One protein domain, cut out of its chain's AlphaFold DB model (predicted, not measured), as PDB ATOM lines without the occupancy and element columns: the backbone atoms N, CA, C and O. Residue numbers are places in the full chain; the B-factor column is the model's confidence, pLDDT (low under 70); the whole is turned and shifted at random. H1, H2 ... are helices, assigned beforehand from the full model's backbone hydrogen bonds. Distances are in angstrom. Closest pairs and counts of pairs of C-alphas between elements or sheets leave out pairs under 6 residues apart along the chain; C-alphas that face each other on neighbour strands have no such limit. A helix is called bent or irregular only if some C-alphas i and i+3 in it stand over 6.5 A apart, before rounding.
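AT A GLANCE: This is residues 141 to 334 of the 344 residues of an uncharacterized protein of Cupriavidus pauculus (UniProt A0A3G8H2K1). What does the domain look like? H7 runs through the core of a crossed pack of helices, with the hairpin H1 and H2 on one side of it, H6, H8 and H9 on another, and H4 and H5 meeting residues 308 to 310 of H7. H3 lies at the rim and touches no helix. What is it made of? The printed part has 194 residues with nine named helices, H1 to H9 in chain order, and no named strand: the class is all helix. How large is it? It is compact, with a radius of gyration of the C-alphas of 17.2 A, and spans 46 by 41 by 34 A.

HOW THE PARTS SIT: How do the first helices stand? H1, residues 141 to 158, and H2, residues 162 to 176, touch as a helical hairpin at a shallow tilt of 26 degrees, the closest C-alphas those of Ala 156 and Phe 163, 4.9 A apart. H3, residues 181 to 196, is close to but not clearly touching H2, the closest C-alphas those of Leu 176 and Arg 184, 6.1 A apart. Which helix is the hub? H7, residues 291 to 310, touches seven helices, among them H2 at a steep tilt of 49 degrees, with the closest C-alphas, of Ala 170 and Tyr 298, 4.8 A apart. What else touches it? H4, residues 200 to 220, does so with residues 206 to 210 alone, and H5, residues 238 to 253, with residues 245 to 252 alone; the closest C-alphas are those of Arg 210 and Phe 310, 4.8 A, and of Ala 248 and Met 308, 5.6 A. H6, residues 262 to 283, and H9, residues 325 to 333, touch H7 most closely at the C-alphas of Pro 278 and Ala 297, 4.8 A, and of Pro 296 and Leu 327, 5.0 A. H8, residues 314 to 322, forms a helical hairpin with H7 but only just touches it, with 3 pairs of C-alphas within 8 A, the closest those of Ser 307 and Tyr 317, 6.7 A. Are the backbones in helical register? Every O i to N i+4 pair is within hydrogen-bond range in H1, H2, H3, H5, H8 and H9, against 14 of 17 in H4, 16 of 18 in H6 and 12 of 16 in H7.

IN THESE COORDINATES: Where do the helices begin and end? C-alpha 141 of H1 is at (274.829, 461.207, 329.491), and C-alpha 333 of H9 at (282.244, 465.155, 345.235). Which are longer? H7 measures 30.0 A, H6 29.8 A and H4 29.6 A from first to last C-alpha. Which are irregular? H7 is, with C-alphas 292 and 295 7.2 A apart; H4 and H6 only just are, with C-alphas 206 and 209 6.9 A and C-alphas 274 and 277 6.6 A apart.

THE WHOLE: Is the printed part cut? It has no cut. Which link is long? That from H4 to H5, residues 221 to 237. Where is confidence low? Residues 220 to 224 and 285 to 288 are under 70; the mean pLDDT of the printed part is 90.9.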
ATOM      1  N   PRO A 141     273.538 460.604 329.825       82.31
ATOM      2  CA  PRO A 141     274.829 461.207 329.491       82.31
ATOM      3  C   PRO A 141     274.789 461.980 328.162       82.31
ATOM      4  O   PRO A 141     275.637 462.837 327.926       82.31
ATOM      5  N   LEU A 142     273.794 461.706 327.307       90.12
ATOM      6  CA  LEU A 142     273.657 462.301 325.978       90.12
ATOM      7  C   LEU A 142     273.584 463.832 326.018       90.12
ATOM      8  O   LEU A 142     274.231 464.480 325.209       90.12
ATOM      9  N   ARG A 143     272.860 464.421 326.981       91.56
ATOM     10  CA  ARG A 143     272.758 465.888 327.107       91.56
ATOM     11  C   ARG A 143     274.121 466.528 327.359       91.56
ATOM     12  O   ARG A 143     274.450 467.534 326.739       91.56
ATOM     13  N   GLY A 144     274.919 465.919 328.238       93.25
ATOM     14  CA  GLY A 144     276.287 466.355 328.501       93.25
ATOM     15  C   GLY A 144     277.175 466.242 327.261       93.25
ATOM     16  O   GLY A 144     277.908 467.178 326.963       93.25
ATOM     17  N   TRP A 145     277.072 465.136 326.516       94.75
ATOM     18  CA  TRP A 145     277.835 464.927 325.280       94.75
ATOM     19  C   TRP A 145     277.457 465.907 324.172       94.75
ATOM     20  O   TRP A 145     278.346 466.485 323.560       94.75
ATOM     21  N   VAL A 146     276.162 466.137 323.944       95.69
ATOM     22  CA  VAL A 146     275.678 467.098 322.940       95.69
ATOM     23  C   VAL A 146     276.139 468.509 323.292       95.69
ATOM     24  O   VAL A 146     276.703 469.185 322.438       95.69
ATOM     25  N   ALA A 147     275.977 468.934 324.551       96.00
ATOM     26  CA  ALA A 147     276.462 470.237 325.002       96.00
ATOM     27  C   ALA A 147     277.982 470.366 324.823       96.00
ATOM     28  O   ALA A 147     278.460 471.376 324.317       96.00
ATOM     29  N   MET A 148     278.739 469.329 325.196       97.06
ATOM     30  CA  MET A 148     280.191 469.304 325.041       97.06
ATOM     31  C   MET A 148     280.608 469.414 323.573       97.06
ATOM     32  O   MET A 148     281.425 470.268 323.249       97.06
ATOM     33  N   LEU A 149     280.035 468.593 322.686       97.56
ATOM     34  CA  LEU A 149     280.388 468.573 321.266       97.56
ATOM     35  C   LEU A 149     280.022 469.896 320.598       97.56
ATOM     36  O   LEU A 149     280.870 470.490 319.945       97.56
ATOM     37  N   ALA A 150     278.800 470.391 320.808       97.69
ATOM     38  CA  ALA A 150     278.350 471.643 320.212       97.69
ATOM     39  C   ALA A 150     279.255 472.816 320.617       97.69
ATOM     40  O   ALA A 150     279.770 473.524 319.756       97.69
ATOM     41  N   LEU A 151     279.513 472.981 321.918       97.69
ATOM     42  CA  LEU A 151     280.324 474.090 322.417       97.69
ATOM     43  C   LEU A 151     281.785 473.992 321.962       97.69
ATOM     44  O   LEU A 151     282.355 474.996 321.546       97.69
ATOM     45  N   TYR A 152     282.397 472.804 322.024       97.62
ATOM     46  CA  TYR A 152     283.805 472.638 321.650       97.62
ATOM     47  C   TYR A 152     284.024 472.754 320.147       97.62
ATOM     48  O   TYR A 152     285.036 473.317 319.747       97.62
ATOM     49  N   LEU A 153     283.105 472.254 319.317       96.94
ATOM     50  CA  LEU A 153     283.220 472.371 317.863       96.94
ATOM     51  C   LEU A 153     283.016 473.814 317.403       96.94
ATOM     52  O   LEU A 153     283.807 474.293 316.596       96.94
ATOM     53  N   VAL A 154     282.032 474.529 317.965       95.88
ATOM     54  CA  VAL A 154     281.865 475.968 317.701       95.88
ATOM     55  C   VAL A 154     283.135 476.715 318.098       95.88
ATOM     56  O   VAL A 154     283.727 477.385 317.261       95.88
ATOM     57  N   TYR A 155     283.624 476.514 319.326       94.81
ATOM     58  CA  TYR A 155     284.848 477.160 319.801       94.81
ATOM     59  C   TYR A 155     286.083 476.795 318.958       94.81
ATOM     60  O   TYR A 155     286.959 477.632 318.734       94.81
ATOM     61  N   ALA A 156     286.161 475.556 318.468       94.69
ATOM     62  CA  ALA A 156     287.268 475.104 317.637       94.69
ATOM     63  C   ALA A 156     287.301 475.798 316.275       94.69
ATOM     64  O   ALA A 156     288.373 476.200 315.829       94.69
ATOM     65  N   VAL A 157     286.137 475.955 315.642       92.62
ATOM     66  CA  VAL A 157     286.009 476.601 314.331       92.62
ATOM     67  C   VAL A 157     286.195 478.113 314.435       92.62
ATOM     68  O   VAL A 157     286.789 478.708 313.543       92.62
ATOM     69  N   THR A 158     285.718 478.742 315.512       88.25
ATOM     70  CA  THR A 158     285.730 480.208 315.618       88.25
ATOM     71  C   THR A 158     286.981 480.769 316.282       88.25
ATOM     72  O   THR A 158     287.386 481.877 315.953       88.25
ATOM     73  N   LEU A 159     287.573 480.052 317.245       87.94
ATOM     74  CA  LEU A 159     288.621 480.601 318.112       87.94
ATOM     75  C   LEU A 159     289.901 479.767 318.117       87.94
ATOM     76  O   LEU A 159     290.987 480.319 317.938       87.94
ATOM     77  N   ARG A 160     289.818 478.456 318.393       88.25
ATOM     78  CA  ARG A 160     291.010 477.616 318.630       88.25
ATOM     79  C   ARG A 160     290.829 476.177 318.164       88.25
ATOM     80  O   ARG A 160     290.334 475.339 318.915       88.25
ATOM     81  N   ALA A 161     291.360 475.861 316.985       90.50
ATOM     82  CA  ALA A 161     291.211 474.556 316.336       90.50
ATOM     83  C   ALA A 161     291.561 473.341 317.222       90.50
ATOM     84  O   ALA A 161     290.896 472.309 317.136       90.50
ATOM     85  N   TYR A 162     292.538 473.448 318.134       91.44
ATOM     86  CA  TYR A 162     292.916 472.333 319.015       91.44
ATOM     87  C   TYR A 162     291.804 471.904 319.995       91.44
ATOM     88  O   TYR A 162     291.869 470.811 320.553       91.44
ATOM     89  N   PHE A 163     290.741 472.694 320.188       95.62
ATOM     90  CA  PHE A 163     289.567 472.247 320.949       95.62
ATOM     91  C   PHE A 163     288.832 471.088 320.259       95.62
ATOM     92  O   PHE A 163     288.229 470.262 320.948       95.62
ATOM     93  N   ALA A 164     288.947 470.952 318.932       96.69
ATOM     94  CA  ALA A 164     288.467 469.771 318.218       96.69
ATOM     95  C   ALA A 164     289.255 468.515 318.624       96.69
ATOM     96  O   ALA A 164     288.659 467.454 318.804       96.69
ATOM     97  N   LEU A 165     290.569 468.641 318.856       95.88
ATOM     98  CA  LEU A 165     291.402 467.548 319.365       95.88
ATOM     99  C   LEU A 165     290.970 467.138 320.780       95.88
ATOM    100  O   LEU A 165     290.855 465.946 321.054       95.88
ATOM    101  N   ILE A 166     290.658 468.102 321.655       97.69
ATOM    102  CA  ILE A 166     290.141 467.819 323.005       97.69
ATOM    103  C   ILE A 166     288.805 467.067 322.928       97.69
ATOM    104  O   ILE A 166     288.636 466.037 323.582       97.69
ATOM    105  N   ALA A 167     287.860 467.545 322.113       97.88
ATOM    106  CA  ALA A 167     286.556 466.904 321.948       97.88
ATOM    107  C   ALA A 167     286.675 465.492 321.349       97.88
ATOM    108  O   ALA A 167     286.062 464.550 321.857       97.88
ATOM    109  N   GLY A 168     287.498 465.339 320.307       97.31
ATOM    110  CA  GLY A 168     287.772 464.062 319.656       97.31
ATOM    111  C   GLY A 168     288.426 463.060 320.603       97.31
ATOM    112  O   GLY A 168     287.990 461.913 320.671       97.31
ATOM    113  N   LEU A 169     289.404 463.494 321.404       96.38
ATOM    114  CA  LEU A 169     290.050 462.642 322.399       96.38
ATOM    115  C   LEU A 169     289.086 462.249 323.524       96.38
ATOM    116  O   LEU A 169     289.053 461.083 323.908       96.38
ATOM    117  N   ALA A 170     288.259 463.172 324.021       96.00
ATOM    118  CA  ALA A 170     287.254 462.857 325.036       96.00
ATOM    119  C   ALA A 170     286.259 461.796 324.532       96.00
ATOM    120  O   ALA A 170     285.998 460.806 325.224       96.00
ATOM    121  N   LEU A 171     285.739 461.967 323.312       94.94
ATOM    122  CA  LEU A 171     284.841 461.000 322.680       94.94
ATOM    123  C   LEU A 171     285.554 459.669 322.402       94.94
ATOM    124  O   LEU A 171     285.005 458.609 322.689       94.94
ATOM    125  N   GLY A 172     286.788 459.715 321.900       94.00
ATOM    126  CA  GLY A 172     287.614 458.540 321.641       94.00
ATOM    127  C   GLY A 172     287.854 457.723 322.906       94.00
ATOM    128  O   GLY A 172     287.621 456.516 322.903       94.00
ATOM    129  N   LEU A 173     288.213 458.376 324.017       92.44
ATOM    130  CA  LEU A 173     288.337 457.730 325.324       92.44
ATOM    131  C   LEU A 173     287.011 457.088 325.741       92.44
ATOM    132  O   LEU A 173     287.000 455.919 326.120       92.44
ATOM    133  N   TYR A 174     285.888 457.796 325.617       90.25
ATOM    134  CA  TYR A 174     284.565 457.256 325.939       90.25
ATOM    135  C   TYR A 174     284.185 456.022 325.108       90.25
ATOM    136  O   TYR A 174     283.677 455.045 325.661       90.25
ATOM    137  N   LEU A 175     284.439 456.037 323.800       90.94
ATOM    138  CA  LEU A 175     284.154 454.906 322.914       90.94
ATOM    139  C   LEU A 175     285.095 453.729 323.197       90.94
ATOM    140  O   LEU A 175     284.637 452.591 323.323       90.94
ATOM    141  N   LEU A 176     286.386 454.000 323.407       90.00
ATOM    142  CA  LEU A 176     287.383 452.994 323.780       90.00
ATOM    143  C   LEU A 176     287.006 452.300 325.099       90.00
ATOM    144  O   LEU A 176     287.161 451.088 325.246       90.00
ATOM    145  N   CYS A 177     286.422 453.042 326.042       85.94
ATOM    146  CA  CYS A 177     285.904 452.501 327.299       85.94
ATOM    147  C   CYS A 177     284.757 451.499 327.115       85.94
ATOM    148  O   CYS A 177     284.532 450.675 328.000       85.94
ATOM    149  N   ARG A 178     284.036 451.533 325.992       85.75
ATOM    150  CA  ARG A 178     282.859 450.682 325.757       85.75
ATOM    151  C   ARG A 178     283.139 449.423 324.959       85.75
ATOM    152  O   ARG A 178     282.324 448.508 324.982       85.75
ATOM    153  N   VAL A 179     284.281 449.351 324.292       88.69
ATOM    154  CA  VAL A 179     284.689 448.139 323.583       88.69
ATOM    155  C   VAL A 179     285.428 447.179 324.519       88.69
ATOM    156  O   VAL A 179     286.040 447.587 325.512       88.69
ATOM    157  N   GLY A 180     285.366 445.882 324.206       89.25
ATOM    158  CA  GLY A 180     286.096 444.852 324.946       89.25
ATOM    159  C   GLY A 180     287.614 445.036 324.849       89.25
ATOM    160  O   GLY A 180     288.120 445.579 323.871       89.25
ATOM    161  N   TRP A 181     288.357 444.548 325.849       88.50
ATOM    162  CA  TRP A 181     289.824 444.673 325.942       88.50
ATOM    163  C   TRP A 181     290.568 444.300 324.650       88.50
ATOM    164  O   TRP A 181     291.453 445.040 324.230       88.50
ATOM    165  N   ARG A 182     290.167 443.211 323.979       94.69
ATOM    166  CA  ARG A 182     290.763 442.780 322.700       94.69
ATOM    167  C   ARG A 182     290.682 443.883 321.641       94.69
ATOM    168  O   ARG A 182     291.689 444.238 321.042       94.69
ATOM    169  N   TRP A 183     289.503 444.480 321.476       93.50
ATOM    170  CA  TRP A 183     289.292 445.592 320.550       93.50
ATOM    171  C   TRP A 183     290.013 446.864 320.984       93.50
ATOM    172  O   TRP A 183     290.469 447.611 320.128       93.50
ATOM    173  N   ARG A 184     290.187 447.101 322.291       92.06
ATOM    174  CA  ARG A 184     291.016 448.221 322.763       92.06
ATOM    175  C   ARG A 184     292.460 448.080 322.300       92.06
ATOM    176  O   ARG A 184     293.004 449.053 321.797       92.06
ATOM    177  N   ILE A 185     293.052 446.888 322.430       93.50
ATOM    178  CA  ILE A 185     294.410 446.628 321.928       93.50
ATOM    179  C   ILE A 185     294.467 446.883 320.423       93.50
ATOM    180  O   ILE A 185     295.343 447.610 319.974       93.50
ATOM    181  N   VAL A 186     293.515 446.333 319.661       96.06
ATOM    182  CA  VAL A 186     293.464 446.503 318.199       96.06
ATOM    183  C   VAL A 186     293.369 447.980 317.818       96.06
ATOM    184  O   VAL A 186     294.136 448.436 316.980       96.06
ATOM    185  N   ILE A 187     292.486 448.747 318.460       94.12
ATOM    186  CA  ILE A 187     292.328 450.183 318.199       94.12
ATOM    187  C   ILE A 187     293.603 450.948 318.566       94.12
ATOM    188  O   ILE A 187     294.061 451.765 317.778       94.12
ATOM    189  N   VAL A 188     294.206 450.685 319.729       92.56
ATOM    190  CA  VAL A 188     295.446 451.360 320.154       92.56
ATOM    191  C   VAL A 188     296.613 451.023 319.224       92.56
ATOM    192  O   VAL A 188     297.383 451.918 318.869       92.56
ATOM    193  N   ALA A 189     296.723 449.770 318.780       94.31
ATOM    194  CA  ALA A 189     297.721 449.348 317.803       94.31
ATOM    195  C   ALA A 189     297.489 450.035 316.448       94.31
ATOM    196  O   ALA A 189     298.420 450.607 315.889       94.31
ATOM    197  N   ALA A 190     296.244 450.059 315.961       95.31
ATOM    198  CA  ALA A 190     295.878 450.729 314.716       95.31
ATOM    199  C   ALA A 190     296.129 452.243 314.771       95.31
ATOM    200  O   ALA A 190     296.646 452.802 313.812       95.31
ATOM    201  N   LEU A 191     295.828 452.906 315.893       93.31
ATOM    202  CA  LEU A 191     296.123 454.328 316.092       93.31
ATOM    203  C   LEU A 191     297.630 454.590 316.129       93.31
ATOM    204  O   LEU A 191     298.091 455.527 315.491       93.31
ATOM    205  N   SER A 192     298.403 453.751 316.823       91.12
ATOM    206  CA  SER A 192     299.870 453.861 316.862       91.12
ATOM    207  C   SER A 192     300.484 453.689 315.471       91.12
ATOM    208  O   SER A 192     301.354 454.464 315.077       91.12
ATOM    209  N   LEU A 193     299.992 452.712 314.702       93.56
ATOM    210  CA  LEU A 193     300.384 452.518 313.308       93.56
ATOM    211  C   LEU A 193     299.972 453.718 312.456       93.56
ATOM    212  O   LEU A 193     300.809 454.260 311.753       93.56
ATOM    213  N   GLY A 194     298.735 454.200 312.571       93.62
ATOM    214  CA  GLY A 194     298.272 455.388 311.851       93.62
ATOM    215  C   GLY A 194     299.115 456.627 312.157       93.62
ATOM    216  O   GLY A 194     299.464 457.369 311.245       93.62
ATOM    217  N   MET A 195     299.522 456.817 313.416       92.50
ATOM    218  CA  MET A 195     300.441 457.889 313.798       92.50
ATOM    219  C   MET A 195     301.797 457.757 313.108       92.50
ATOM    220  O   MET A 195     302.338 458.767 312.682       92.50
ATOM    221  N   ALA A 196     302.332 456.544 312.941       92.19
ATOM    222  CA  ALA A 196     303.597 456.332 312.233       92.19
ATOM    223  C   ALA A 196     303.542 456.734 310.747       92.19
ATOM    224  O   ALA A 196     304.585 456.986 310.152       92.19
ATOM    225  N   TRP A 197     302.341 456.816 310.167       94.75
ATOM    226  CA  TRP A 197     302.112 457.209 308.774       94.75
ATOM    227  C   TRP A 197     301.797 458.701 308.610       94.75
ATOM    228  O   TRP A 197     301.667 459.178 307.481       94.75
ATOM    229  N   LEU A 198     301.657 459.454 309.706       94.00
ATOM    230  CA  LEU A 198     301.428 460.893 309.622       94.00
ATOM    231  C   LEU A 198     302.676 461.608 309.083       94.00
ATOM    232  O   LEU A 198     303.799 461.271 309.469       94.00
ATOM    233  N   PRO A 199     302.505 462.636 308.233       95.62
ATOM    234  CA  PRO A 199     303.627 463.436 307.773       95.62
ATOM    235  C   PRO A 199     304.238 464.212 308.944       95.62
ATOM    236  O   PRO A 199     303.527 464.678 309.839       95.62
ATOM    237  N   SER A 200     305.557 464.417 308.906       94.19
ATOM    238  CA  SER A 200     306.309 465.118 309.958       94.19
ATOM    239  C   SER A 200     305.753 466.511 310.274       94.19
ATOM    240  O   SER A 200     305.770 466.933 311.427       94.19
ATOM    241  N   ALA A 201     305.172 467.188 309.280       95.44
ATOM    242  CA  ALA A 201     304.492 468.471 309.444       95.44
ATOM    243  C   ALA A 201     303.393 468.448 310.524       95.44
ATOM    244  O   ALA A 201     303.201 469.447 311.214       95.44
ATOM    245  N   VAL A 202     302.700 467.319 310.722       94.06
ATOM    246  CA  VAL A 202     301.670 467.187 311.767       94.06
ATOM    247  C   VAL A 202     302.303 467.177 313.158       94.06
ATOM    248  O   VAL A 202     301.810 467.849 314.061       94.06
ATOM    249  N   PHE A 203     303.415 466.461 313.341       94.50
ATOM    250  CA  PHE A 203     304.139 466.439 314.616       94.50
ATOM    251  C   PHE A 203     304.698 467.818 314.968       94.50
ATOM    252  O   PHE A 203     304.537 468.278 316.100       94.50
ATOM    253  N   VAL A 204     305.273 468.502 313.974       93.69
ATOM    254  CA  VAL A 204     305.763 469.878 314.102       93.69
ATOM    255  C   VAL A 204     304.621 470.813 314.501       93.69
ATOM    256  O   VAL A 204     304.723 471.485 315.524       93.69
ATOM    257  N   ALA A 205     303.495 470.786 313.783       91.69
ATOM    258  CA  ALA A 205     302.340 471.636 314.075       91.69
ATOM    259  C   ALA A 205     301.767 471.425 315.491       91.69
ATOM    260  O   ALA A 205     301.237 472.360 316.090       91.69
ATOM    261  N   LEU A 206     301.876 470.210 316.040       92.38
ATOM    262  CA  LEU A 206     301.367 469.878 317.372       92.38
ATOM    263  C   LEU A 206     302.330 470.224 318.519       92.38
ATOM    264  O   LEU A 206     301.851 470.493 319.616       92.38
ATOM    265  N   GLN A 207     303.653 470.195 318.315       94.06
ATOM    266  CA  GLN A 207     304.628 470.362 319.411       94.06
ATOM    267  C   GLN A 207     305.494 471.620 319.322       94.06
ATOM    268  O   GLN A 207     305.879 472.146 320.368       94.06
ATOM    269  N   GLN A 208     305.755 472.147 318.122       91.75
ATOM    270  CA  GLN A 208     306.519 473.385 317.938       91.75
ATOM    271  C   GLN A 208     305.905 474.604 318.654       91.75
ATOM    272  O   GLN A 208     306.674 475.404 319.190       91.75
ATOM    273  N   PRO A 209     304.566 474.768 318.748       91.19
ATOM    274  CA  PRO A 209     303.984 475.911 319.453       91.19
ATOM    275  C   PRO A 209     304.433 476.048 320.912       91.19
ATOM    276  O   PRO A 209     304.413 477.154 321.447       91.19
ATOM    277  N   ARG A 210     304.849 474.949 321.555       92.25
ATOM    278  CA  ARG A 210     305.376 474.981 322.920       92.25
ATOM    279  C   ARG A 210     306.698 475.727 322.997       92.25
ATOM    280  O   ARG A 210     306.824 476.623 323.822       92.25
ATOM    281  N   ASP A 211     307.648 475.389 322.130       92.94
ATOM    282  CA  ASP A 211     308.973 476.014 322.126       92.94
ATOM    283  C   ASP A 211     308.856 477.506 321.792       92.94
ATOM    284  O   ASP A 211     309.413 478.337 322.501       92.94
ATOM    285  N   LEU A 212     307.990 477.858 320.834       89.75
ATOM    286  CA  LEU A 212     307.667 479.256 320.521       89.75
ATOM    287  C   LEU A 212     307.061 480.006 321.719       89.75
ATOM    288  O   LEU A 212     307.322 481.193 321.922       89.75
ATOM    289  N   ALA A 213     306.239 479.331 322.526       87.62
ATOM    290  CA  ALA A 213     305.700 479.920 323.745       87.62
ATOM    291  C   ALA A 213     306.788 480.122 324.812       87.62
ATOM    292  O   ALA A 213     306.751 481.129 325.523       87.62
ATOM    293  N   VAL A 214     307.772 479.220 324.908       90.00
ATOM    294  CA  VAL A 214     308.945 479.410 325.774       90.00
ATOM    295  C   VAL A 214     309.773 480.604 325.299       90.00
ATOM    296  O   VAL A 214     310.081 481.465 326.121       90.00
ATOM    297  N   ASP A 215     310.055 480.720 323.998       88.81
ATOM    298  CA  ASP A 215     310.802 481.849 323.424       88.81
ATOM    299  C   ASP A 215     310.132 483.190 323.755       88.81
ATOM    300  O   ASP A 215     310.783 484.150 324.180       88.81
ATOM    301  N   TYR A 216     308.801 483.249 323.642       82.75
ATOM    302  CA  TYR A 216     308.014 484.415 324.041       82.75
ATOM    303  C   TYR A 216     308.145 484.724 325.544       82.75
ATOM    304  O   TYR A 216     308.299 485.882 325.935       82.75
ATOM    305  N   LEU A 217     308.099 483.705 326.410       80.81
ATOM    306  CA  LEU A 217     308.246 483.893 327.856       80.81
ATOM    307  C   LEU A 217     309.653 484.366 328.230       80.81
ATOM    308  O   LEU A 217     309.786 485.262 329.059       80.81
ATOM    309  N   VAL A 218     310.693 483.811 327.614       83.00
ATOM    310  CA  VAL A 218     312.084 484.211 327.865       83.00
ATOM    311  C   VAL A 218     312.326 485.651 327.415       83.00
ATOM    312  O   VAL A 218     312.931 486.425 328.152       83.00
ATOM    313  N   SER A 219     311.828 486.025 326.235       77.31
ATOM    314  CA  SER A 219     312.078 487.347 325.649       77.31
ATOM    315  C   SER A 219     311.202 488.465 326.224       77.31
ATOM    316  O   SER A 219     311.636 489.615 326.253       77.31
ATOM    317  N   GLN A 220     309.978 488.163 326.679       69.44
ATOM    318  CA  GLN A 220     308.990 489.192 327.036       69.44
ATOM    319  C   GLN A 220     308.341 489.029 328.419       69.44
ATOM    320  O   GLN A 220     307.438 489.806 328.761       69.44
ATOM    321  N   SER A 221     308.709 488.035 329.235       66.31
ATOM    322  CA  SER A 221     308.144 487.884 330.587       66.31
ATOM    323  C   SER A 221     309.005 488.573 331.652       66.31
ATOM    324  O   SER A 221     310.129 488.135 331.892       66.31
ATOM    325  N   PRO A 222     308.472 489.558 332.404       61.12
ATOM    326  CA  PRO A 222     309.182 490.146 333.545       61.12
ATOM    327  C   PRO A 222     309.368 489.158 334.712       61.12
ATOM    328  O   PRO A 222     310.121 489.432 335.640       61.12
ATOM    329  N   TYR A 223     308.692 488.002 334.677       60.06
ATOM    330  CA  TYR A 223     308.777 486.946 335.692       60.06
ATOM    331  C   TYR A 223     309.756 485.823 335.324       60.06
ATOM    332  O   TYR A 223     309.948 484.895 336.114       60.06
ATOM    333  N   GLY A 224     310.361 485.898 334.135       60.72
ATOM    334  CA  GLY A 224     311.218 484.855 333.581       60.72
ATOM    335  C   GLY A 224     310.467 483.567 333.218       60.72
ATOM    336  O   GLY A 224     309.242 483.473 333.310       60.72
ATOM    337  N   ALA A 225     311.234 482.558 332.807       72.56
ATOM    338  CA  ALA A 225     310.764 481.273 332.285       72.56
ATOM    339  C   ALA A 225     311.022 480.123 333.286       72.56
ATOM    340  O   ALA A 225     311.531 479.061 332.940       72.56
ATOM    341  N   ARG A 226     310.741 480.359 334.579       79.06
ATOM    342  CA  ARG A 226     311.270 479.551 335.700       79.06
ATOM    343  C   ARG A 226     310.937 478.054 335.641       79.06
ATOM    344  O   ARG A 226     311.798 477.242 335.953       79.06
ATOM    345  N   THR A 227     309.706 477.692 335.276       89.56
ATOM    346  CA  THR A 227     309.312 476.277 335.091       89.56
ATOM    347  C   THR A 227     309.229 475.879 333.620       89.56
ATOM    348  O   THR A 227     308.914 474.725 333.316       89.56
ATOM    349  N   SER A 228     309.535 476.810 332.714       91.69
ATOM    350  CA  SER A 228     309.443 476.589 331.281       91.69
ATOM    351  C   SER A 228     310.445 475.536 330.815       91.69
ATOM    352  O   SER A 228     311.501 475.346 331.425       91.69
ATOM    353  N   PHE A 229     310.106 474.818 329.751       94.38
ATOM    354  CA  PHE A 229     310.983 473.810 329.167       94.38
ATOM    355  C   PHE A 229     310.758 473.681 327.666       94.38
ATOM    356  O   PHE A 229     309.625 473.695 327.193       94.38
ATOM    357  N   TYR A 230     311.860 473.502 326.943       94.94
ATOM    358  CA  TYR A 230     311.838 473.175 325.525       94.94
ATOM    359  C   TYR A 230     311.621 471.677 325.310       94.94
ATOM    360  O   TYR A 230     311.873 470.850 326.196       94.94
ATOM    361  N   ASN A 231     311.189 471.318 324.109       96.38
ATOM    362  CA  ASN A 231     311.239 469.948 323.633       96.38
ATOM    363  C   ASN A 231     312.702 469.470 323.532       96.38
ATOM    364  O   ASN A 231     313.518 470.136 322.895       96.38
ATOM    365  N   PRO A 232     313.059 468.313 324.120       96.38
ATOM    366  CA  PRO A 232     314.417 467.778 324.029       96.38
ATOM    367  C   PRO A 232     314.771 467.269 322.624       96.38
ATOM    368  O   PRO A 232     315.950 467.170 322.290       96.38
ATOM    369  N   PHE A 233     313.770 466.935 321.805       96.81
ATOM    370  CA  PHE A 233     313.958 466.432 320.449       96.81
ATOM    371  C   PHE A 233     313.204 467.295 319.437       96.81
ATOM    372  O   PHE A 233     312.101 467.771 319.706       96.81
ATOM    373  N   SER A 234     313.748 467.430 318.226       94.38
ATOM    374  CA  SER A 234     313.012 468.048 317.120       94.38
ATOM    375  C   SER A 234     311.790 467.185 316.756       94.38
ATOM    376  O   SER A 234     311.958 465.980 316.542       94.38
ATOM    377  N   PRO A 235     310.565 467.741 316.674       92.25
ATOM    378  CA  PRO A 235     309.333 466.973 316.480       92.25
ATOM    379  C   PRO A 235     309.128 466.544 315.015       92.25
ATOM    380  O   PRO A 235     308.071 466.760 314.436       92.25
ATOM    381  N   THR A 236     310.142 465.948 314.385       93.44
ATOM    382  CA  THR A 236     310.132 465.543 312.966       93.44
ATOM    383  C   THR A 236     309.883 464.050 312.753       93.44
ATOM    384  O   THR A 236     309.702 463.617 311.617       93.44
ATOM    385  N   SER A 237     309.831 463.254 313.825       93.69
ATOM    386  CA  SER A 237     309.569 461.810 313.784       93.69
ATOM    387  C   SER A 237     308.618 461.375 314.900       93.69
ATOM    388  O   SER A 237     308.510 462.050 315.927       93.69
ATOM    389  N   LEU A 238     307.970 460.213 314.741       94.44
ATOM    390  CA  LEU A 238     307.086 459.653 315.772       94.44
ATOM    391  C   LEU A 238     307.825 459.409 317.097       94.44
ATOM    392  O   LEU A 238     307.293 459.712 318.162       94.44
ATOM    393  N   ALA A 239     309.053 458.884 317.042       95.44
ATOM    394  CA  ALA A 239     309.847 458.615 318.239       95.44
ATOM    395  C   ALA A 239     310.152 459.907 319.013       95.44
ATOM    396  O   ALA A 239     309.943 459.960 320.226       95.44
ATOM    397  N   ALA A 240     310.564 460.966 318.307       95.69
ATOM    398  CA  ALA A 240     310.780 462.280 318.906       95.69
ATOM    399  C   ALA A 240     309.480 462.865 319.475       95.69
ATOM    400  O   ALA A 240     309.466 463.343 320.607       95.69
ATOM    401  N   PHE A 241     308.370 462.752 318.736       95.81
ATOM    402  CA  PHE A 241     307.056 463.209 319.183       95.81
ATOM    403  C   PHE A 241     306.632 462.539 320.498       95.81
ATOM    404  O   PHE A 241     306.246 463.220 321.451       95.81
ATOM    405  N   VAL A 242     306.745 461.211 320.587       96.44
ATOM    406  CA  VAL A 242     306.423 460.455 321.807       96.44
ATOM    407  C   VAL A 242     307.374 460.826 322.946       96.44
ATOM    408  O   VAL A 242     306.910 461.084 324.057       96.44
ATOM    409  N   GLY A 243     308.680 460.919 322.678       97.69
ATOM    410  CA  GLY A 243     309.681 461.319 323.670       97.69
ATOM    411  C   GLY A 243     309.391 462.696 324.273       97.69
ATOM    412  O   GLY A 243     309.341 462.839 325.494       97.69
ATOM    413  N   ASN A 244     309.098 463.687 323.429       97.81
ATOM    414  CA  ASN A 244     308.722 465.040 323.845       97.81
ATOM    415  C   ASN A 244     307.426 465.067 324.661       97.81
ATOM    416  O   ASN A 244     307.327 465.814 325.635       97.81
ATOM    417  N   TYR A 245     306.431 464.259 324.285       97.31
ATOM    418  CA  TYR A 245     305.161 464.172 325.008       97.31
ATOM    419  C   TYR A 245     305.348 463.570 326.406       97.31
ATOM    420  O   TYR A 245     304.855 464.119 327.391       97.31
ATOM    421  N   LEU A 246     306.094 462.464 326.513       97.56
ATOM    422  CA  LEU A 246     306.410 461.830 327.798       97.56
ATOM    423  C   LEU A 246     307.249 462.754 328.686       97.56
ATOM    424  O   LEU A 246     306.993 462.849 329.888       97.56
ATOM    425  N   TYR A 247     308.199 463.479 328.093       97.50
ATOM    426  CA  TYR A 247     308.982 464.492 328.792       97.50
ATOM    427  C   TYR A 247     308.098 465.621 329.340       97.50
ATOM    428  O   TYR A 247     308.205 465.959 330.518       97.50
ATOM    429  N   ALA A 248     307.167 466.145 328.536       97.00
ATOM    430  CA  ALA A 248     306.204 467.160 328.970       97.00
ATOM    431  C   ALA A 248     305.319 466.663 330.113       97.00
ATOM    432  O   ALA A 248     305.132 467.350 331.116       97.00
ATOM    433  N   MET A 249     304.809 465.436 329.977       96.69
ATOM    434  CA  MET A 249     303.979 464.791 330.986       96.69
ATOM    435  C   MET A 249     304.710 464.686 332.319       96.69
ATOM    436  O   MET A 249     304.126 465.018 333.353       96.69
ATOM    437  N   ALA A 250     305.980 464.280 332.292       96.31
ATOM    438  CA  ALA A 250     306.831 464.255 333.469       96.31
ATOM    439  C   ALA A 250     306.994 465.675 334.037       96.31
ATOM    440  O   ALA A 250     306.574 465.923 335.165       96.31
ATOM    441  N   ARG A 251     307.483 466.628 333.234       95.31
ATOM    442  CA  ARG A 251     307.745 468.021 333.641       95.31
ATOM    443  C   ARG A 251     306.538 468.714 334.275       95.31
ATOM    444  O   ARG A 251     306.698 469.387 335.286       95.31
ATOM    445  N   LEU A 252     305.344 468.548 333.708       95.19
ATOM    446  CA  LEU A 252     304.135 469.254 334.142       95.19
ATOM    447  C   LEU A 252     303.418 468.583 335.318       95.19
ATOM    448  O   LEU A 252     302.774 469.271 336.107       95.19
ATOM    449  N   ASN A 253     303.505 467.256 335.451       94.88
ATOM    450  CA  ASN A 253     302.802 466.524 336.514       94.88
ATOM    451  C   ASN A 253     303.706 466.128 337.686       94.88
ATOM    452  O   ASN A 253     303.188 465.665 338.700       94.88
ATOM    453  N   LEU A 254     305.022 466.312 337.573       94.19
ATOM    454  CA  LEU A 254     305.998 466.034 338.628       94.19
ATOM    455  C   LEU A 254     306.959 467.226 338.837       94.19
ATOM    456  O   LEU A 254     308.101 467.034 339.244       94.19
ATOM    457  N   ALA A 255     306.517 468.456 338.550       91.19
ATOM    458  CA  ALA A 255     307.348 469.660 338.401       91.19
ATOM    459  C   ALA A 255     308.358 469.895 339.536       91.19
ATOM    460  O   ALA A 255     309.469 470.365 339.292       91.19
ATOM    461  N   LEU A 256     308.011 469.503 340.763       91.94
ATOM    462  CA  LEU A 256     308.885 469.576 341.937       91.94
ATOM    463  C   LEU A 256     310.211 468.820 341.807       91.94
ATOM    464  O   LEU A 256     311.178 469.211 342.454       91.94
ATOM    465  N   LEU A 257     310.270 467.766 340.987       93.38
ATOM    466  CA  LEU A 257     311.504 467.013 340.749       93.38
ATOM    467  C   LEU A 257     312.522 467.808 339.925       93.38
ATOM    468  O   LEU A 257     313.714 467.528 340.008       93.38
ATOM    469  N   TRP A 258     312.071 468.798 339.149       91.25
ATOM    470  CA  TRP A 258     312.951 469.609 338.304       91.25
ATOM    471  C   TRP A 258     313.071 471.064 338.747       91.25
ATOM    472  O   TRP A 258     314.083 471.704 338.473       91.25
ATOM    473  N   SER A 259     312.045 471.612 339.392       90.44
ATOM    474  CA  SER A 259     311.994 473.013 339.815       90.44
ATOM    475  C   SER A 259     311.453 473.099 341.244       90.44
ATOM    476  O   SER A 259     310.308 473.504 341.448       90.44
ATOM    477  N   PRO A 260     312.237 472.677 342.254       91.25
ATOM    478  CA  PRO A 260     311.784 472.692 343.636       91.25
ATOM    479  C   PRO A 260     311.584 474.130 344.131       91.25
ATOM    480  O   PRO A 260     312.435 475.006 343.964       91.25
ATOM    481  N   GLY A 261     310.447 474.371 344.774       91.94
ATOM    482  CA  GLY A 261     310.120 475.656 345.378       91.94
ATOM    483  C   GLY A 261     308.738 475.642 346.018       91.94
ATOM    484  O   GLY A 261     307.902 474.793 345.717       91.94
ATOM    485  N   ILE A 262     308.488 476.582 346.934       92.19
ATOM    486  CA  ILE A 262     307.215 476.656 347.675       92.19
ATOM    487  C   ILE A 262     306.048 476.976 346.727       92.19
ATOM    488  O   ILE A 262     304.953 476.435 346.878       92.19
ATOM    489  N   LYS A 263     306.286 477.825 345.716       90.12
ATOM    490  CA  LYS A 263     305.285 478.157 344.694       90.12
ATOM    491  C   LYS A 263     304.973 476.939 343.828       90.12
ATOM    492  O   LYS A 263     303.808 476.597 343.652       90.12
ATOM    493  N   GLU A 264     306.006 476.244 343.360       92.50
ATOM    494  CA  GLU A 264     305.875 475.020 342.573       92.50
ATOM    495  C   GLU A 264     305.209 473.898 343.375       92.50
ATOM    496  O   GLU A 264     304.396 473.167 342.822       92.50
ATOM    497  N   LEU A 265     305.448 473.815 344.689       94.56
ATOM    498  CA  LEU A 265     304.759 472.883 345.587       94.56
ATOM    499  C   LEU A 265     303.257 473.164 345.647       94.56
ATOM    500  O   LEU A 265     302.453 472.241 345.510       94.56
ATOM    501  N   ALA A 266     302.872 474.430 345.815       94.50
ATOM    502  CA  ALA A 266     301.469 474.828 345.836       94.50
ATOM    503  C   ALA A 266     300.778 474.541 344.490       94.50
ATOM    504  O   ALA A 266     299.695 473.952 344.460       94.50
ATOM    505  N   MET A 267     301.425 474.897 343.378       94.62
ATOM    506  CA  MET A 267     300.912 474.662 342.025       94.62
ATOM    507  C   MET A 267     300.815 473.168 341.706       94.62
ATOM    508  O   MET A 267     299.798 472.711 341.191       94.62
ATOM    509  N   GLN A 268     301.821 472.379 342.080       95.25
ATOM    510  CA  GLN A 268     301.804 470.927 341.924       95.25
ATOM    511  C   GLN A 268     300.690 470.289 342.764       95.25
ATOM    512  O   GLN A 268     299.988 469.400 342.283       95.25
ATOM    513  N   GLY A 269     300.477 470.758 343.998       95.25
ATOM    514  CA  GLY A 269     299.355 470.332 344.836       95.25
ATOM    515  C   GLY A 269     298.000 470.622 344.182       95.25
ATOM    516  O   GLY A 269     297.115 469.762 344.184       95.25
ATOM    517  N   TRP A 270     297.859 471.794 343.558       96.44
ATOM    518  CA  TRP A 270     296.675 472.149 342.775       96.44
ATOM    519  C   TRP A 270     296.489 471.225 341.562       96.44
ATOM    520  O   TRP A 270     295.397 470.689 341.363       96.44
ATOM    521  N   VAL A 271     297.553 470.971 340.789       96.00
ATOM    522  CA  VAL A 271     297.515 470.082 339.614       96.00
ATOM    523  C   VAL A 271     297.080 468.680 340.026       96.00
ATOM    524  O   VAL A 271     296.177 468.113 339.416       96.00
ATOM    525  N   LEU A 272     297.636 468.137 341.111       95.06
ATOM    526  CA  LEU A 272     297.228 466.833 341.636       95.06
ATOM    527  C   LEU A 272     295.739 466.813 342.000       95.06
ATOM    528  O   LEU A 272     295.034 465.861 341.666       95.06
ATOM    529  N   LEU A 273     295.233 467.875 342.629       94.44
ATOM    530  CA  LEU A 273     293.821 467.991 342.982       94.44
ATOM    531  C   LEU A 273     292.902 467.998 341.746       94.44
ATOM    532  O   LEU A 273     291.797 467.455 341.807       94.44
ATOM    533  N   ALA A 274     293.361 468.563 340.625       94.88
ATOM    534  CA  ALA A 274     292.627 468.600 339.362       94.88
ATOM    535  C   ALA A 274     292.732 467.291 338.548       94.88
ATOM    536  O   ALA A 274     291.731 466.865 337.963       94.88
ATOM    537  N   VAL A 275     293.907 466.648 338.533       93.62
ATOM    538  CA  VAL A 275     294.273 465.505 337.665       93.62
ATOM    539  C   VAL A 275     293.939 464.146 338.279       93.62
ATOM    540  O   VAL A 275     293.476 463.238 337.585       93.62
ATOM    541  N   VAL A 276     294.143 463.977 339.586       92.19
ATOM    542  CA  VAL A 276     293.918 462.690 340.264       92.19
ATOM    543  C   VAL A 276     292.465 462.203 340.134       92.19
ATOM    544  O   VAL A 276     292.275 461.020 339.850       92.19
ATOM    545  N   PRO A 277     291.419 463.044 340.283       89.94
ATOM    546  CA  PRO A 277     290.033 462.581 340.203       89.94
ATOM    547  C   PRO A 277     289.661 461.894 338.877       89.94
ATOM    548  O   PRO A 277     289.156 460.770 338.945       89.94
ATOM    549  N   PRO A 278     289.888 462.483 337.683       88.00
ATOM    550  CA  PRO A 278     289.643 461.781 336.424       88.00
ATOM    551  C   PRO A 278     290.586 460.582 336.241       88.00
ATOM    552  O   PRO A 278     290.116 459.516 335.844       88.00
ATOM    553  N   GLY A 279     291.867 460.697 336.616       85.38
ATOM    554  CA  GLY A 279     292.837 459.600 336.503       85.38
ATOM    555  C   GLY A 279     292.417 458.349 337.278       85.38
ATOM    556  O   GLY A 279     292.341 457.256 336.718       85.38
ATOM    557  N   MET A 280     292.013 458.504 338.541       85.12
ATOM    558  CA  MET A 280     291.516 457.395 339.363       85.12
ATOM    559  C   MET A 280     290.279 456.719 338.763       85.12
ATOM    560  O   MET A 280     290.101 455.513 338.933       85.12
ATOM    561  N   ARG A 281     289.399 457.470 338.088       84.25
ATOM    562  CA  ARG A 281     288.195 456.912 337.449       84.25
ATOM    563  C   ARG A 281     288.541 456.109 336.203       84.25
ATOM    564  O   ARG A 281     287.969 455.042 336.010       84.25
ATOM    565  N   LEU A 282     289.493 456.590 335.408       81.75
ATOM    566  CA  LEU A 282     290.001 455.854 334.253       81.75
ATOM    567  C   LEU A 282     290.719 454.565 334.686       81.75
ATOM    568  O   LEU A 282     290.480 453.510 334.100       81.75
ATOM    569  N   MET A 283     291.521 454.623 335.759       79.19
ATOM    570  CA  MET A 283     292.272 453.472 336.283       79.19
ATOM    571  C   MET A 283     291.392 452.399 336.937       79.19
ATOM    572  O   MET A 283     291.637 451.214 336.743       79.19
ATOM    573  N   ARG A 284     290.347 452.775 337.694       73.38
ATOM    574  CA  ARG A 284     289.455 451.833 338.417       73.38
ATOM    575  C   ARG A 284     288.506 451.033 337.518       73.38
ATOM    576  O   ARG A 284     287.532 450.456 337.989       73.38
ATOM    577  N   GLY A 285     288.781 450.994 336.225       59.91
ATOM    578  CA  GLY A 285     287.935 450.349 335.247       59.91
ATOM    579  C   GLY A 285     286.943 451.339 334.657       59.91
ATOM    580  O   GLY A 285     285.970 451.760 335.287       59.91
ATOM    581  N   MET A 286     287.176 451.594 333.374       55.41
ATOM    582  CA  MET A 286     286.371 452.335 332.401       55.41
ATOM    583  C   MET A 286     284.878 451.936 332.318       55.41
ATOM    584  O   MET A 286     284.114 452.578 331.605       55.41
ATOM    585  N   LEU A 287     284.455 450.896 333.044       52.19
ATOM    586  CA  LEU A 287     283.089 450.364 333.091       52.19
ATOM    587  C   LEU A 287     282.292 450.819 334.329       52.19
ATOM    588  O   LEU A 287     281.085 450.614 334.376       52.19
ATOM    589  N   SER A 288     282.934 451.444 335.325       61.03
ATOM    590  CA  SER A 288     282.277 451.859 336.582       61.03
ATOM    591  C   SER A 288     281.925 453.351 336.652       61.03
ATOM    592  O   SER A 288     281.407 453.831 337.665       61.03
ATOM    593  N   VAL A 289     282.214 454.112 335.590       71.62
ATOM    594  CA  VAL A 289     281.926 455.548 335.552       71.62
ATOM    595  C   VAL A 289     280.419 455.741 335.414       71.62
ATOM    596  O   VAL A 289     279.819 455.356 334.411       71.62
ATOM    597  N   ARG A 290     279.797 456.357 336.426       78.62
ATOM    598  CA  ARG A 290     278.367 456.693 336.377       78.62
ATOM    599  C   ARG A 290     278.088 457.573 335.149       78.62
ATOM    600  O   ARG A 290     278.921 458.429 334.839       78.62
ATOM    601  N   PRO A 291     276.923 457.455 334.489       79.75
ATOM    602  CA  PRO A 291     276.612 458.257 333.303       79.75
ATOM    603  C   PRO A 291     276.791 459.769 333.517       79.75
ATOM    604  O   PRO A 291     277.357 460.456 332.669       79.75
ATOM    605  N   THR A 292     276.421 460.267 334.697       82.75
ATOM    606  CA  THR A 292     276.574 461.674 335.116       82.75
ATOM    607  C   THR A 292     278.028 462.127 335.311       82.75
ATOM    608  O   THR A 292     278.313 463.324 335.353       82.75
ATOM    609  N   GLN A 293     278.968 461.185 335.431       87.06
ATOM    610  CA  GLN A 293     280.403 461.430 335.613       87.06
ATOM    611  C   GLN A 293     281.210 461.225 334.329       87.06
ATOM    612  O   GLN A 293     282.349 461.680 334.269       87.06
ATOM    613  N   ALA A 294     280.635 460.568 333.317       88.94
ATOM    614  CA  ALA A 294     281.327 460.214 332.083       88.94
ATOM    615  C   ALA A 294     281.919 461.450 331.397       88.94
ATOM    616  O   ALA A 294     283.135 461.554 331.266       88.94
ATOM    617  N   VAL A 295     281.074 462.417 331.035       92.62
ATOM    618  CA  VAL A 295     281.517 463.622 330.314       92.62
ATOM    619  C   VAL A 295     282.582 464.399 331.104       92.62
ATOM    620  O   VAL A 295     283.646 464.636 330.537       92.62
ATOM    621  N   PRO A 296     282.397 464.729 332.403       93.25
ATOM    622  CA  PRO A 296     283.455 465.362 333.193       93.25
ATOM    623  C   PRO A 296     284.775 464.579 333.219       93.25
ATOM    624  O   PRO A 296     285.834 465.180 333.085       93.25
ATOM    625  N   ALA A 297     284.732 463.251 333.379       92.94
ATOM    626  CA  ALA A 297     285.940 462.432 333.469       92.94
ATOM    627  C   ALA A 297     286.740 462.439 332.161       92.94
ATOM    628  O   ALA A 297     287.937 462.722 332.181       92.94
ATOM    629  N   TYR A 298     286.078 462.164 331.034       94.19
ATOM    630  CA  TYR A 298     286.746 462.099 329.734       94.19
ATOM    631  C   TYR A 298     287.182 463.470 329.238       94.19
ATOM    632  O   TYR A 298     288.268 463.587 328.677       94.19
ATOM    633  N   LEU A 299     286.382 464.510 329.484       96.31
ATOM    634  CA  LEU A 299     286.727 465.857 329.057       96.31
ATOM    635  C   LEU A 299     287.947 466.396 329.812       96.31
ATOM    636  O   LEU A 299     288.862 466.912 329.182       96.31
ATOM    637  N   VAL A 300     288.002 466.247 331.141       96.56
ATOM    638  CA  VAL A 300     289.176 466.701 331.908       96.56
ATOM    639  C   VAL A 300     290.413 465.886 331.533       96.56
ATOM    640  O   VAL A 300     291.481 466.459 331.352       96.56
ATOM    641  N   ALA A 301     290.280 464.567 331.355       95.75
ATOM    642  CA  ALA A 301     291.389 463.734 330.894       95.75
ATOM    643  C   ALA A 301     291.909 464.164 329.514       95.75
ATOM    644  O   ALA A 301     293.119 464.206 329.303       95.75
ATOM    645  N   ALA A 302     291.010 464.529 328.596       97.06
ATOM    646  CA  ALA A 302     291.385 465.041 327.287       97.06
ATOM    647  C   ALA A 302     292.078 466.407 327.374       97.06
ATOM    648  O   ALA A 302     293.083 466.604 326.700       97.06
ATOM    649  N   HIS A 303     291.606 467.319 328.234       97.31
ATOM    650  CA  HIS A 303     292.302 468.583 328.518       97.31
ATOM    651  C   HIS A 303     293.724 468.347 329.007       97.31
ATOM    652  O   HIS A 303     294.656 468.898 328.442       97.31
ATOM    653  N   ILE A 304     293.897 467.469 329.997       96.44
ATOM    654  CA  ILE A 304     295.214 467.122 330.542       96.44
ATOM    655  C   ILE A 304     296.129 466.592 329.438       96.44
ATOM    656  O   ILE A 304     297.237 467.091 329.272       96.44
ATOM    657  N   ALA A 305     295.660 465.610 328.666       96.00
ATOM    658  CA  ALA A 305     296.450 464.994 327.607       96.00
ATOM    659  C   ALA A 305     296.836 465.997 326.508       96.00
ATOM    660  O   ALA A 305     297.994 466.068 326.107       96.00
ATOM    661  N   VAL A 306     295.895 466.824 326.055       96.56
ATOM    662  CA  VAL A 306     296.163 467.828 325.018       96.56
ATOM    663  C   VAL A 306     297.059 468.952 325.542       96.56
ATOM    664  O   VAL A 306     297.939 469.405 324.815       96.56
ATOM    665  N   SER A 307     296.927 469.357 326.806       95.00
ATOM    666  CA  SER A 307     297.836 470.326 327.430       95.00
ATOM    667  C   SER A 307     299.294 469.858 327.403       95.00
ATOM    668  O   SER A 307     300.184 470.680 327.206       95.00
ATOM    669  N   MET A 308     299.570 468.551 327.483       95.50
ATOM    670  CA  MET A 308     300.947 468.041 327.374       95.50
ATOM    671  C   MET A 308     301.590 468.304 326.003       95.50
ATOM    672  O   MET A 308     302.802 468.154 325.869       95.50
ATOM    673  N   LEU A 309     300.817 468.679 324.976       94.44
ATOM    674  CA  LEU A 309     301.342 469.073 323.667       94.44
ATOM    675  C   LEU A 309     301.801 470.532 323.652       94.44
ATOM    676  O   LEU A 309     302.856 470.822 323.088       94.44
ATOM    677  N   PHE A 310     301.061 471.424 324.306       91.12
ATOM    678  CA  PHE A 310     301.182 472.865 324.082       91.12
ATOM    679  C   PHE A 310     301.715 473.650 325.277       91.12
ATOM    680  O   PHE A 310     302.284 474.718 325.071       91.12
ATOM    681  N   GLU A 311     301.526 473.164 326.506       93.56
ATOM    682  CA  GLU A 311     301.867 473.951 327.689       93.56
ATOM    683  C   GLU A 311     303.383 474.023 327.887       93.56
ATOM    684  O   GLU A 311     304.031 472.981 328.037       93.56
ATOM    685  N   PRO A 312     303.956 475.238 327.920       92.50
ATOM    686  CA  PRO A 312     305.393 475.409 328.072       92.50
ATOM    687  C   PRO A 312     305.846 475.300 329.530       92.50
ATOM    688  O   PRO A 312     307.031 475.105 329.772       92.50
ATOM    689  N   ASP A 313     304.940 475.473 330.499       93.00
ATOM    690  CA  ASP A 313     305.267 475.646 331.915       93.00
ATOM    691  C   ASP A 313     304.091 475.279 332.848       93.00
ATOM    692  O   ASP A 313     302.947 475.101 332.412       93.00
ATOM    693  N   LEU A 314     304.365 475.176 334.156       92.81
ATOM    694  CA  LEU A 314     303.384 474.747 335.164       92.81
ATOM    695  C   LEU A 314     302.265 475.777 335.408       92.81
ATOM    696  O   LEU A 314     301.139 475.405 335.734       92.81
ATOM    697  N   GLY A 315     302.559 477.071 335.280       90.94
ATOM    698  CA  GLY A 315     301.606 478.165 335.468       90.94
ATOM    699  C   GLY A 315     300.604 478.262 334.329       90.94
ATOM    700  O   GLY A 315     299.402 478.322 334.586       90.94
ATOM    701  N   SER A 316     301.085 478.197 333.088       90.19
ATOM    702  CA  SER A 316     300.243 478.120 331.892       90.19
ATOM    703  C   SER A 316     299.345 476.880 331.939       90.19
ATOM    704  O   SER A 316     298.124 477.004 331.795       90.19
ATOM    705  N   TYR A 317     299.911 475.724 332.307       94.62
ATOM    706  CA  TYR A 317     299.152 474.488 332.492       94.62
ATOM    707  C   TYR A 317     298.068 474.610 333.569       94.62
ATOM    708  O   TYR A 317     296.904 474.294 333.317       94.62
ATOM    709  N   MET A 318     298.413 475.129 334.754       94.88
ATOM    710  CA  MET A 318     297.450 475.368 335.832       94.88
ATOM    711  C   MET A 318     296.337 476.322 335.391       94.88
ATOM    712  O   MET A 318     295.163 476.057 335.646       94.88
ATOM    713  N   ARG A 319     296.681 477.421 334.712       92.19
ATOM    714  CA  ARG A 319     295.711 478.411 334.236       92.19
ATOM    715  C   ARG A 319     294.710 477.795 333.266       92.19
ATOM    716  O   ARG A 319     293.507 477.915 333.505       92.19
ATOM    717  N   HIS A 320     295.175 477.116 332.218       93.62
ATOM    718  CA  HIS A 320     294.273 476.525 331.232       93.62
ATOM    719  C   HIS A 320     293.442 475.391 331.849       93.62
ATOM    720  O   HIS A 320     292.223 475.371 331.673       93.62
ATOM    721  N   LEU A 321     294.038 474.522 332.674       95.88
ATOM    722  CA  LEU A 321     293.296 473.456 333.357       95.88
ATOM    723  C   LEU A 321     292.279 474.013 334.370       95.88
ATOM    724  O   LEU A 321     291.236 473.400 334.609       95.88
ATOM    725  N   SER A 322     292.534 475.192 334.951       96.75
ATOM    726  CA  SER A 322     291.622 475.798 335.929       96.75
ATOM    727  C   SER A 322     290.274 476.185 335.321       96.75
ATOM    728  O   SER A 322     289.261 476.122 336.018       96.75
ATOM    729  N   SER A 323     290.231 476.463 334.013       96.31
ATOM    730  CA  SER A 323     288.988 476.761 333.290       96.31
ATOM    731  C   SER A 323     287.976 475.605 333.329       96.31
ATOM    732  O   SER A 323     286.765 475.819 333.270       96.31
ATOM    733  N   VAL A 324     288.458 474.370 333.512       96.94
ATOM    734  CA  VAL A 324     287.638 473.156 333.632       96.94
ATOM    735  C   VAL A 324     287.659 472.548 335.039       96.94
ATOM    736  O   VAL A 324     287.106 471.467 335.248       96.94
ATOM    737  N   ALA A 325     288.209 473.245 336.043       96.56
ATOM    738  CA  ALA A 325     288.343 472.738 337.416       96.56
ATOM    739  C   ALA A 325     287.005 472.338 338.064       96.56
ATOM    740  O   ALA A 325     286.958 471.419 338.887       96.56
ATOM    741  N   LEU A 326     285.893 472.960 337.650       96.38
ATOM    742  CA  LEU A 326     284.544 472.576 338.075       96.38
ATOM    743  C   LEU A 326     284.225 471.109 337.767       96.38
ATOM    744  O   LEU A 326     283.558 470.428 338.553       96.38
ATOM    745  N   LEU A 327     284.698 470.606 336.629       95.62
ATOM    746  CA  LEU A 327     284.484 469.223 336.221       95.62
ATOM    747  C   LEU A 327     285.273 468.268 337.127       95.62
ATOM    748  O   LEU A 327     284.703 467.283 337.599       95.62
ATOM    749  N   SER A 328     286.517 468.604 337.482       94.75
ATOM    750  CA  SER A 328     287.297 467.858 338.483       94.75
ATOM    751  C   SER A 328     286.626 467.870 339.858       94.75
ATOM    752  O   SER A 328     286.505 466.822 340.500       94.75
ATOM    753  N   MET A 329     286.093 469.019 340.291       94.00
ATOM    754  CA  MET A 329     285.374 469.130 341.563       94.00
ATOM    755  C   MET A 329     284.119 468.245 341.602       94.00
ATOM    756  O   MET A 329     283.802 467.608 342.613       94.00
ATOM    757  N   ARG A 330     283.411 468.120 340.476       91.81
ATOM    758  CA  ARG A 330     282.289 467.178 340.361       91.81
ATOM    759  C   ARG A 330     282.726 465.729 340.527       91.81
ATOM    760  O   ARG A 330     282.030 464.965 341.189       91.81
ATOM    761  N   LEU A 331     283.878 465.346 339.989       91.31
ATOM    762  CA  LEU A 331     284.405 463.989 340.152       91.31
ATOM    763  C   LEU A 331     284.817 463.696 341.605       91.31
ATOM    764  O   LEU A 331     284.588 462.581 342.088       91.31
ATOM    765  N   LEU A 332     285.361 464.697 342.310       89.75
ATOM    766  CA  LEU A 332     285.740 464.620 343.730       89.75
ATOM    767  C   LEU A 332     284.535 464.412 344.656       89.75
ATOM    768  O   LEU A 332     284.553 463.548 345.545       89.75
ATOM    769  N   THR A 333     283.477 465.192 344.430       87.69
ATOM    770  CA  THR A 333     282.244 465.155 345.235       87.69
ATOM    771  C   THR A 333     281.446 463.874 345.015       87.69
ATOM    772  O   THR A 333     280.814 463.370 345.938       87.69
ATOM    773  N   ALA A 334     281.534 463.261 343.834       77.81
ATOM    774  CA  ALA A 334     280.595 462.222 343.431       77.81
ATOM    775  C   ALA A 334     280.828 460.792 343.978       77.81
ATOM    776  O   ALA A 334     280.228 459.869 343.439       77.81
TER     777      ALA A 334